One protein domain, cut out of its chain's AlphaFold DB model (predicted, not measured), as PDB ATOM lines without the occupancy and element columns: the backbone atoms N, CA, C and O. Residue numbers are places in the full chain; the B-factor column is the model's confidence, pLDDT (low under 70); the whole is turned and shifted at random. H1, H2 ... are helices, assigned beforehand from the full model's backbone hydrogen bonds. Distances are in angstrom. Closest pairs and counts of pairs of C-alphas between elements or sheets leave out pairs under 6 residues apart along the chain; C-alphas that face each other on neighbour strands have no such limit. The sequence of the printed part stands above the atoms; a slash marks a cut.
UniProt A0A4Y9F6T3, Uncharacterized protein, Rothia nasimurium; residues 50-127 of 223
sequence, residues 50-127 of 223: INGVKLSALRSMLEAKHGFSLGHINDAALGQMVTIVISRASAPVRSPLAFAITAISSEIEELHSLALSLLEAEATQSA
ATOM      1  N   ILE A  50      59.033  45.287  70.357       95.50
ATOM      2  CA  ILE A  50      60.309  45.796  69.842       95.50
ATOM      3  C   ILE A  50      61.440  45.066  70.562       95.50
ATOM      4  O   ILE A  50      61.485  45.060  71.789       95.50
ATOM      5  N   ASN A  51      62.331  44.404  69.819       93.56
ATOM      6  CA  ASN A  51      63.464  43.644  70.377       93.56
ATOM      7  C   ASN A  51      63.069  42.657  71.498       93.56
ATOM      8  O   ASN A  51      63.773  42.498  72.493       93.56
ATOM      9  N   GLY A  52      61.911  42.001  71.353       93.50
ATOM     10  CA  GLY A  52      61.379  41.063  72.351       93.50
ATOM     11  C   GLY A  52      60.714  41.722  73.569       93.50
ATOM     12  O   GLY A  52      60.386  41.024  74.527       93.50
ATOM     13  N   VAL A  53      60.492  43.039  73.543       96.38
ATOM     14  CA  VAL A  53      59.828  43.807  74.605       96.38
ATOM     15  C   VAL A  53      58.449  44.264  74.132       96.38
ATOM     16  O   VAL A  53      58.344  45.012  73.163       96.38
ATOM     17  N   LYS A  54      57.383  43.844  74.824       96.50
ATOM     18  CA  LYS A  54      56.017  44.350  74.594       96.50
ATOM     19  C   LYS A  54      55.879  45.731  75.245       96.50
ATOM     20  O   LYS A  54      56.028  45.837  76.464       96.50
ATOM     21  N   LEU A  55      55.587  46.774  74.464       95.44
ATOM     22  CA  LEU A  55      55.637  48.158  74.964       95.44
ATOM     23  C   LEU A  55      54.604  48.460  76.060       95.44
ATOM     24  O   LEU A  55      54.916  49.189  76.999       95.44
ATOM     25  N   SER A  56      53.417  47.845  76.020       94.50
ATOM     26  CA  SER A  56      52.425  47.986  77.100       94.50
ATOM     27  C   SER A  56      52.905  47.407  78.428       94.50
ATOM     28  O   SER A  56      52.689  48.015  79.475       94.50
ATOM     29  N   ALA A  57      53.606  46.270  78.395       94.81
ATOM     30  CA  ALA A  57      54.198  45.683  79.592       94.81
ATOM     31  C   ALA A  57      55.316  46.575  80.151       94.81
ATOM     32  O   ALA A  57      55.378  46.792  81.358       94.81
ATOM     33  N   LEU A  58      56.160  47.134  79.278       95.62
ATOM     34  CA  LEU A  58      57.202  48.080  79.674       95.62
ATOM     35  C   LEU A  58      56.609  49.333  80.336       95.62
ATOM     36  O   LEU A  58      57.033  49.679  81.436       95.62
ATOM     37  N   ARG A  59      55.605  49.964  79.707       95.31
ATOM     38  CA  ARG A  59      54.935  51.165  80.234       95.31
ATOM     39  C   ARG A  59      54.325  50.900  81.609       95.31
ATOM     40  O   ARG A  59      54.665  51.589  82.566       95.31
ATOM     41  N   SER A  60      53.526  49.837  81.726       93.81
ATOM     42  CA  SER A  60      52.891  49.451  82.990       93.81
ATOM     43  C   SER A  60      53.915  49.187  84.099       93.81
ATOM     44  O   SER A  60      53.718  49.605  85.237       93.81
ATOM     45  N   MET A  61      55.035  48.528  83.784       94.38
ATOM     46  CA  MET A  61      56.066  48.244  84.781       94.38
ATOM     47  C   MET A  61      56.874  49.480  85.188       94.38
ATOM     48  O   MET A  61      57.225  49.587  86.361       94.38
ATOM     49  N   LEU A  62      57.173  50.391  84.261       93.94
ATOM     50  CA  LEU A  62      57.865  51.647  84.567       93.94
ATOM     51  C   LEU A  62      56.998  52.556  85.449       93.94
ATOM     52  O   LEU A  62      57.481  53.047  86.469       93.94
ATOM     53  N   GLU A  63      55.712  52.696  85.120       94.19
ATOM     54  CA  GLU A  63      54.736  53.443  85.923       94.19
ATOM     55  C   GLU A  63      54.572  52.826  87.318       94.19
ATOM     56  O   GLU A  63      54.700  53.519  88.327       94.19
ATOM     57  N   ALA A  64      54.364  51.509  87.395       92.81
ATOM     58  CA  ALA A  64      54.102  50.831  88.663       92.81
ATOM     59  C   ALA A  64      55.322  50.767  89.596       92.81
ATOM     60  O   ALA A  64      55.158  50.823  90.813       92.81
ATOM     61  N   LYS A  65      56.539  50.595  89.059       90.31
ATOM     62  CA  LYS A  65      57.746  50.398  89.883       90.31
ATOM     63  C   LYS A  65      58.494  51.680  90.201       90.31
ATOM     64  O   LYS A  65      59.104  51.759  91.262       90.31
ATOM     65  N   HIS A  66      58.493  52.635  89.279       87.75
ATOM     66  CA  HIS A  66      59.313  53.838  89.391       87.75
ATOM     67  C   HIS A  66      58.480  55.120  89.504       87.75
ATOM     68  O   HIS A  66      59.045  56.182  89.738       87.75
ATOM     69  N   GLY A  67      57.150  55.039  89.372       86.00
ATOM     70  CA  GLY A  67      56.259  56.190  89.532       86.00
ATOM     71  C   GLY A  67      56.362  57.224  88.409       86.00
ATOM     72  O   GLY A  67      55.865  58.338  88.560       86.00
ATOM     73  N   PHE A  68      57.000  56.887  87.284       83.75
ATOM     74  CA  PHE A  68      57.089  57.777  86.129       83.75
ATOM     75  C   PHE A  68      55.761  57.810  85.381       83.75
ATOM     76  O   PHE A  68      55.272  56.762  84.977       83.75
ATOM     77  N   SER A  69      55.207  58.998  85.133       87.00
ATOM     78  CA  SER A  69      54.053  59.147  84.240       87.00
ATOM     79  C   SER A  69      54.521  59.181  82.785       87.00
ATOM     80  O   SER A  69      55.107  60.167  82.334       87.00
ATOM     81  N   LEU A  70      54.248  58.109  82.036       88.62
ATOM     82  CA  LEU A  70      54.648  57.968  80.630       88.62
ATOM     83  C   LEU A  70      53.548  58.399  79.653       88.62
ATOM     84  O   LEU A  70      53.669  58.159  78.453       88.62
ATOM     85  N   GLY A  71      52.485  59.050  80.136       87.44
ATOM     86  CA  GLY A  71      51.341  59.455  79.309       87.44
ATOM     87  C   GLY A  71      51.688  60.435  78.180       87.44
ATOM     88  O   GLY A  71      50.962  60.515  77.196       87.44
ATOM     89  N   HIS A  72      52.808  61.150  78.296       89.81
ATOM     90  CA  HIS A  72      53.307  62.065  77.268       89.81
ATOM     91  C   HIS A  72      54.227  61.384  76.237       89.81
ATOM     92  O   HIS A  72      54.510  61.975  75.197       89.81
ATOM     93  N   ILE A  73      54.694  60.158  76.502       93.44
ATOM     94  CA  ILE A  73      55.612  59.426  75.625       93.44
ATOM     95  C   ILE A  73      54.798  58.495  74.729       93.44
ATOM     96  O   ILE A  73      54.148  57.557  75.202       93.44
ATOM     97  N   ASN A  74      54.849  58.736  73.420       94.12
ATOM     98  CA  ASN A  74      54.187  57.887  72.435       94.12
ATOM     99  C   ASN A  74      54.911  56.533  72.259       94.12
ATOM    100  O   ASN A  74      56.067  56.355  72.646       94.12
ATOM    101  N   ASP A  75      54.230  55.555  71.659       94.31
ATOM    102  CA  ASP A  75      54.786  54.206  71.472       94.31
ATOM    103  C   ASP A  75      56.000  54.175  70.533       94.31
ATOM    104  O   ASP A  75      56.875  53.328  70.701       94.31
ATOM    105  N   ALA A  76      56.092  55.104  69.576       95.06
ATOM    106  CA  ALA A  76      57.238  55.204  68.673       95.06
ATOM    107  C   ALA A  76      58.515  55.606  69.427       95.06
ATOM    108  O   ALA A  76      59.537  54.931  69.314       95.06
ATOM    109  N   ALA A  77      58.442  56.652  70.254       96.44
ATOM    110  CA  ALA A  77      59.545  57.102  71.094       96.44
ATOM    111  C   ALA A  77      59.916  56.033  72.122       96.44
ATOM    112  O   ALA A  77      61.090  55.697  72.249       96.44
ATOM    113  N   LEU A  78      58.929  55.420  72.786       96.44
ATOM    114  CA  LEU A  78      59.180  54.337  73.739       96.44
ATOM    115  C   LEU A  78      59.848  53.124  73.068       96.44
ATOM    116  O   LEU A  78      60.775  52.536  73.624       96.44
ATOM    117  N   GLY A  79      59.422  52.768  71.854       97.00
ATOM    118  CA  GLY A  79      60.060  51.732  71.044       97.00
ATOM    119  C   GLY A  79      61.504  52.081  70.683       97.00
ATOM    120  O   GLY A  79      62.392  51.240  70.824       97.00
ATOM    121  N   GLN A  80      61.765  53.332  70.304       97.75
ATOM    122  CA  GLN A  80      63.114  53.784  69.980       97.75
ATOM    123  C   GLN A  80      64.028  53.810  71.210       97.75
ATOM    124  O   GLN A  80      65.182  53.396  71.118       97.75
ATOM    125  N   MET A  81      63.512  54.182  72.385       97.88
ATOM    126  CA  MET A  81      64.240  54.063  73.654       97.88
ATOM    127  C   MET A  81      64.664  52.613  73.916       97.88
ATOM    128  O   MET A  81      65.820  52.371  74.260       97.88
ATOM    129  N   VAL A  82      63.771  51.637  73.689       97.81
ATOM    130  CA  VAL A  82      64.098  50.202  73.790       97.81
ATOM    131  C   VAL A  82      65.206  49.815  72.808       97.81
ATOM    132  O   VAL A  82      66.144  49.109  73.185       97.81
ATOM    133  N   THR A  83      65.135  50.275  71.560       97.69
ATOM    134  CA  THR A  83      66.180  50.024  70.558       97.69
ATOM    135  C   THR A  83      67.529  50.578  71.002       97.69
ATOM    136  O   THR A  83      68.522  49.848  70.971       97.69
ATOM    137  N   ILE A  84      67.567  51.820  71.491       97.56
ATOM    138  CA  ILE A  84      68.786  52.458  71.995       97.56
ATOM    139  C   ILE A  84      69.384  51.625  73.130       97.56
ATOM    140  O   ILE A  84      70.541  51.219  73.033       97.56
ATOM    141  N   VAL A  85      68.617  51.314  74.180       97.62
ATOM    142  CA  VAL A  85      69.176  50.610  75.348       97.62
ATOM    143  C   VAL A  85      69.657  49.206  74.992       97.62
ATOM    144  O   VAL A  85      70.754  48.824  75.391       97.62
ATOM    145  N   ILE A  86      68.899  48.451  74.190       97.12
ATOM    146  CA  ILE A  86      69.298  47.099  73.781       97.12
ATOM    147  C   ILE A  86      70.539  47.139  72.879       97.12
ATOM    148  O   ILE A  86      71.421  46.299  73.039       97.12
ATOM    149  N   SER A  87      70.659  48.125  71.983       96.75
ATOM    150  CA  SER A  87      71.843  48.273  71.120       96.75
ATOM    151  C   SER A  87      73.124  48.623  71.885       96.75
ATOM    152  O   SER A  87      74.216  48.269  71.443       96.75
ATOM    153  N   ARG A  88      73.006  49.270  73.052       95.94
ATOM    154  CA  ARG A  88      74.137  49.572  73.945       95.94
ATOM    155  C   ARG A  88      74.634  48.349  74.724       95.94
ATOM    156  O   ARG A  88      75.696  48.419  75.342       95.94
ATOM    157  N   ALA A  89      73.892  47.240  74.738       96.06
ATOM    158  CA  ALA A  89      74.299  46.052  75.473       96.06
ATOM    159  C   ALA A  89      75.571  45.439  74.859       96.06
ATOM    160  O   ALA A  89      75.597  45.037  73.699       96.06
ATOM    161  N   SER A  90      76.629  45.312  75.663       95.19
ATOM    162  CA  SER A  90      77.906  44.711  75.240       95.19
ATOM    163  C   SER A  90      77.851  43.186  75.091       95.19
ATOM    164  O   SER A  90      78.784  42.574  74.572       95.19
ATOM    165  N   ALA A  91      76.770  42.562  75.559       94.75
ATOM    166  CA  ALA A  91      76.564  41.124  75.546       94.75
ATOM    167  C   ALA A  91      75.088  40.781  75.275       94.75
ATOM    168  O   ALA A  91      74.209  41.618  75.493       94.75
ATOM    169  N   PRO A  92      74.787  39.538  74.852       95.12
ATOM    170  CA  PRO A  92      73.415  39.093  74.642       95.12
ATOM    171  C   PRO A  92      72.546  39.255  75.897       95.12
ATOM    172  O   PRO A  92      72.852  38.717  76.967       95.12
ATOM    173  N   VAL A  93      71.427  39.964  75.752       96.88
ATOM    174  CA  VAL A  93      70.495  40.244  76.848       96.88
ATOM    175  C   VAL A  93      69.573  39.045  77.071       96.88
ATOM    176  O   VAL A  93      68.804  38.665  76.191       96.88
ATOM    177  N   ARG A  94      69.614  38.451  78.270       95.62
ATOM    178  CA  ARG A  94      68.766  37.291  78.618       95.62
ATOM    179  C   ARG A  94      67.301  37.640  78.856       95.62
ATOM    180  O   ARG A  94      66.433  36.820  78.584       95.62
ATOM    181  N   SER A  95      67.038  38.830  79.391       96.62
ATOM    182  CA  SER A  95      65.687  39.334  79.650       96.62
ATOM    183  C   SER A  95      65.579  40.771  79.138       96.62
ATOM    184  O   SER A  95      65.890  41.704  79.884       96.62
ATOM    185  N   PRO A  96      65.180  40.962  77.866       97.19
ATOM    186  CA  PRO A  96      65.088  42.284  77.251       97.19
ATOM    187  C   PRO A  96      64.195  43.247  78.033       97.19
ATOM    188  O   PRO A  96      64.572  44.394  78.242       97.19
ATOM    189  N   LEU A  97      63.053  42.769  78.545       96.94
ATOM    190  CA  LEU A  97      62.119  43.595  79.313       96.94
ATOM    191  C   LEU A  97      62.734  44.088  80.629       96.94
ATOM    192  O   LEU A  97      62.668  45.276  80.921       96.94
ATOM    193  N   ALA A  98      63.344  43.196  81.417       96.31
ATOM    194  CA  ALA A  98      63.941  43.587  82.694       96.31
ATOM    195  C   ALA A  98      65.116  44.550  82.490       96.31
ATOM    196  O   ALA A  98      65.227  45.544  83.200       96.31
ATOM    197  N   PHE A  99      65.950  44.273  81.486       97.31
ATOM    198  CA  PHE A  99      67.064  45.136  81.122       97.31
ATOM    199  C   PHE A  99      66.589  46.524  80.677       97.31
ATOM    200  O   PHE A  99      67.094  47.525  81.178       97.31
ATOM    201  N   ALA A 100      65.585  46.589  79.795       97.31
ATOM    202  CA  ALA A 100      65.017  47.850  79.331       97.31
ATOM    203  C   ALA A 100      64.414  48.661  80.483       97.31
ATOM    204  O   ALA A 100      64.655  49.857  80.548       97.31
ATOM    205  N   ILE A 101      63.699  48.029  81.423       96.75
ATOM    206  CA  ILE A 101      63.163  48.720  82.607       96.75
ATOM    207  C   ILE A 101      64.292  49.371  83.404       96.75
ATOM    208  O   ILE A 101      64.223  50.564  83.677       96.75
ATOM    209  N   THR A 102      65.334  48.609  83.746       96.44
ATOM    210  CA  THR A 102      66.453  49.130  84.540       96.44
ATOM    211  C   THR A 102      67.171  50.267  83.817       96.44
ATOM    212  O   THR A 102      67.327  51.335  84.399       96.44
ATOM    213  N   ALA A 103      67.542  50.072  82.550       96.25
ATOM    214  CA  ALA A 103      68.278  51.068  81.773       96.25
ATOM    215  C   ALA A 103      67.454  52.334  81.485       96.25
ATOM    216  O   ALA A 103      67.970  53.442  81.564       96.25
ATOM    217  N   ILE A 104      66.162  52.188  81.179       96.69
ATOM    218  CA  ILE A 104      65.285  53.342  80.945       96.69
ATOM    219  C   ILE A 104      65.038  54.093  82.250       96.69
ATOM    220  O   ILE A 104      65.038  55.318  82.251       96.69
ATOM    221  N   SER A 105      64.869  53.387  83.372       96.00
ATOM    222  CA  SER A 105      64.596  54.029  84.661       96.00
ATOM    223  C   SER A 105      65.735  54.916  85.174       96.00
ATOM    224  O   SER A 105      65.465  55.828  85.951       96.00
ATOM    225  N   SER A 106      66.982  54.671  84.757       95.69
ATOM    226  CA  SER A 106      68.137  55.471  85.179       95.69
ATOM    227  C   SER A 106      68.348  56.740  84.353       95.69
ATOM    228  O   SER A 106      68.908  57.697  84.871       95.69
ATOM    229  N   GLU A 107      67.918  56.755  83.088       95.19
ATOM    230  CA  GLU A 107      68.269  57.804  82.111       95.19
ATOM    231  C   GLU A 107      67.052  58.215  81.257       95.19
ATOM    232  O   GLU A 107      67.163  58.440  80.052       95.19
ATOM    233  N   ILE A 108      65.853  58.260  81.849       94.50
ATOM    234  CA  ILE A 108      64.604  58.369  81.077       94.50
ATOM    235  C   ILE A 108      64.531  59.631  80.206       94.50
ATOM    236  O   ILE A 108      64.160  59.541  79.036       94.50
ATOM    237  N   GLU A 109      64.900  60.793  80.751       94.31
ATOM    238  CA  GLU A 109      64.812  62.078  80.048       94.31
ATOM    239  C   GLU A 109      65.818  62.156  78.895       94.31
ATOM    240  O   GLU A 109      65.468  62.551  77.781       94.31
ATOM    241  N   GLU A 110      67.049  61.700  79.134       96.50
ATOM    242  CA  GLU A 110      68.115  61.658  78.132       96.50
ATOM    243  C   GLU A 110      67.767  60.699  76.990       96.50
ATOM    244  O   GLU A 110      67.889  61.045  75.812       96.50
ATOM    245  N   LEU A 111      67.274  59.504  77.327       96.75
ATOM    246  CA  LEU A 111      66.837  58.516  76.345       96.75
ATOM    247  C   LEU A 111      65.632  59.004  75.547       96.75
ATOM    248  O   LEU A 111      65.569  58.746  74.347       96.75
ATOM    249  N   HIS A 112      64.695  59.712  76.178       96.56
ATOM    250  CA  HIS A 112      63.538  60.270  75.488       96.56
ATOM    251  C   HIS A 112      63.952  61.371  74.502       96.56
ATOM    252  O   HIS A 112      63.550  61.324  73.340       96.56
ATOM    253  N   SER A 113      64.812  62.308  74.916       97.00
ATOM    254  CA  SER A 113      65.348  63.351  74.028       97.00
ATOM    255  C   SER A 113      66.106  62.751  72.837       97.00
ATOM    256  O   SER A 113      65.868  63.131  71.688       97.00
ATOM    257  N   LEU A 114      66.955  61.750  73.089       97.38
ATOM    258  CA  LEU A 114      67.687  61.046  72.037       97.38
ATOM    259  C   LEU A 114      66.751  60.280  71.093       97.38
ATOM    260  O   LEU A 114      66.940  60.314  69.878       97.38
ATOM    261  N   ALA A 115      65.735  59.604  71.632       97.00
ATOM    262  CA  ALA A 115      64.748  58.877  70.842       97.00
ATOM    263  C   ALA A 115      63.991  59.804  69.883       97.00
ATOM    264  O   ALA A 115      63.853  59.467  68.708       97.00
ATOM    265  N   LEU A 116      63.555  60.978  70.351       96.75
ATOM    266  CA  LEU A 116      62.900  61.976  69.502       96.75
ATOM    267  C   LEU A 116      63.831  62.470  68.392       96.75
ATOM    268  O   LEU A 116      63.445  62.457  67.226       96.75
ATOM    269  N   SER A 117      65.080  62.807  68.727       96.31
ATOM    270  CA  SER A 117      66.065  63.257  67.739       96.31
ATOM    271  C   SER A 117      66.331  62.210  66.648       96.31
ATOM    272  O   SER A 117      66.426  62.552  65.468       96.31
ATOM    273  N   LEU A 118      66.408  60.924  67.012       94.69
ATOM    274  CA  LEU A 118      66.581  59.846  66.036       94.69
ATOM    275  C   LEU A 118      65.349  59.664  65.148       94.69
ATOM    276  O   LEU A 118      65.503  59.490  63.942       94.69
ATOM    277  N   LEU A 119      64.141  59.744  65.708       94.44
ATOM    278  CA  LEU A 119      62.906  59.648  64.925       94.44
ATOM    279  C   LEU A 119      62.772  60.809  63.925       94.44
ATOM    280  O   LEU A 119      62.375  60.599  62.780       94.44
ATOM    281  N   GLU A 120      63.155  62.024  64.317       93.19
ATOM    282  CA  GLU A 120      63.208  63.185  63.418       93.19
ATOM    283  C   GLU A 120      64.255  63.009  62.303       93.19
ATOM    284  O   GLU A 120      64.006  63.334  61.134       93.19
ATOM    285  N   ALA A 121      65.419  62.447  62.639       88.94
ATOM    286  CA  ALA A 121      66.467  62.126  61.673       88.94
ATOM    287  C   ALA A 121      66.030  61.029  60.682       88.94
ATOM    288  O   ALA A 121      66.317  61.115  59.489       88.94
ATOM    289  N   GLU A 122      65.307  60.010  61.143       86.88
ATOM    290  CA  GLU A 122      64.746  58.961  60.285       86.88
ATOM    291  C   GLU A 122      63.678  59.527  59.345       86.88
ATOM    292  O   GLU A 122      63.690  59.236  58.145       86.88
ATOM    293  N   ALA A 123      62.810  60.410  59.847       83.00
ATOM    294  CA  ALA A 123      61.817  61.086  59.021       83.00
ATOM    295  C   ALA A 123      62.476  61.917  57.905       83.00
ATOM    296  O   ALA A 123      62.046  61.850  56.754       83.00
ATOM    297  N   THR A 124      63.567  62.630  58.201       77.69
ATOM    298  CA  THR A 124      64.315  63.409  57.194       77.69
ATOM    299  C   THR A 124      65.120  62.547  56.217       77.69
ATOM    300  O   THR A 124      65.267  62.923  55.053       77.69
ATOM    301  N   GLN A 125      65.607  61.375  56.632       67.25
ATOM    302  CA  GLN A 125      66.332  60.440  55.761       67.25
ATOM    303  C   GLN A 125      65.418  59.580  54.881       67.25
ATOM    304  O   GLN A 125      65.889  58.999  53.902       67.25
ATOM    305  N   SER A 126      64.126  59.512  55.204       59.44
ATOM    306  CA  SER A 126      63.129  58.737  54.458       59.44
ATOM    307  C   SER A 126      62.687  59.365  53.129       59.44
ATOM    308  O   SER A 126      61.858  58.779  52.430       59.44
ATOM    309  N   ALA A 127      63.251  60.517  52.731       63.28
ATOM    310  CA  ALA A 127      63.073  61.027  51.372       63.28
ATOM    311  C   ALA A 127      63.454  59.916  50.372       63.28
ATOM    312  O   ALA A 127      64.553  59.360  50.491       63.28
TER     313      ALA A 127
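Overview. This is residues 50 to 127 of the 223 residues of an uncharacterized protein of Rothia nasimurium (UniProt A0A4Y9F6T3). Four helices make a small crossed pile: H2 lies between H3 and H4 and crosses both, H1 packs on H3, and residues 120 to 127, mostly the end of H4, stick out. The printed part has 78 residues with four named helices, H1 to H4 in order, and no named strand: all helix. It is compact, with a radius of gyration of the C-alphas of 12.3 A and spans of 39 by 31 by 20 A.

Arrangement. H1, residues 55 to 66, touches H3, residues 96 to 106, at a steep tilt of 45 degrees, the same way; their closest C-alphas, Leu 62 and Ile 101, are 6.4 A apart. H2, residues 75 to 87, touches H3 about perpendicular at 82 degrees, closest at C-alphas 82 and 100, 6.1 A. H4, residues 108 to 125, touches H2 with residues 111 to 119 alone, at 78 degrees, closest at C-alphas 115 and 80, 5.4 A. H1 and H4 are apart. In each helix every O i to N i+4 pair is within hydrogen-bond range.

Along the chain. H1, 15.9 A, begins at C-alpha 55 (55.637, 48.158, 74.964). H2 is 18.1 A, H3 15.7 A; H4, 25.5 A, ends at C-alpha 125 (66.332, 60.440, 55.761).

Size, cuts and confidence. The printed part has no cut and no long link. Residues 125 to 127 have pLDDT under 70.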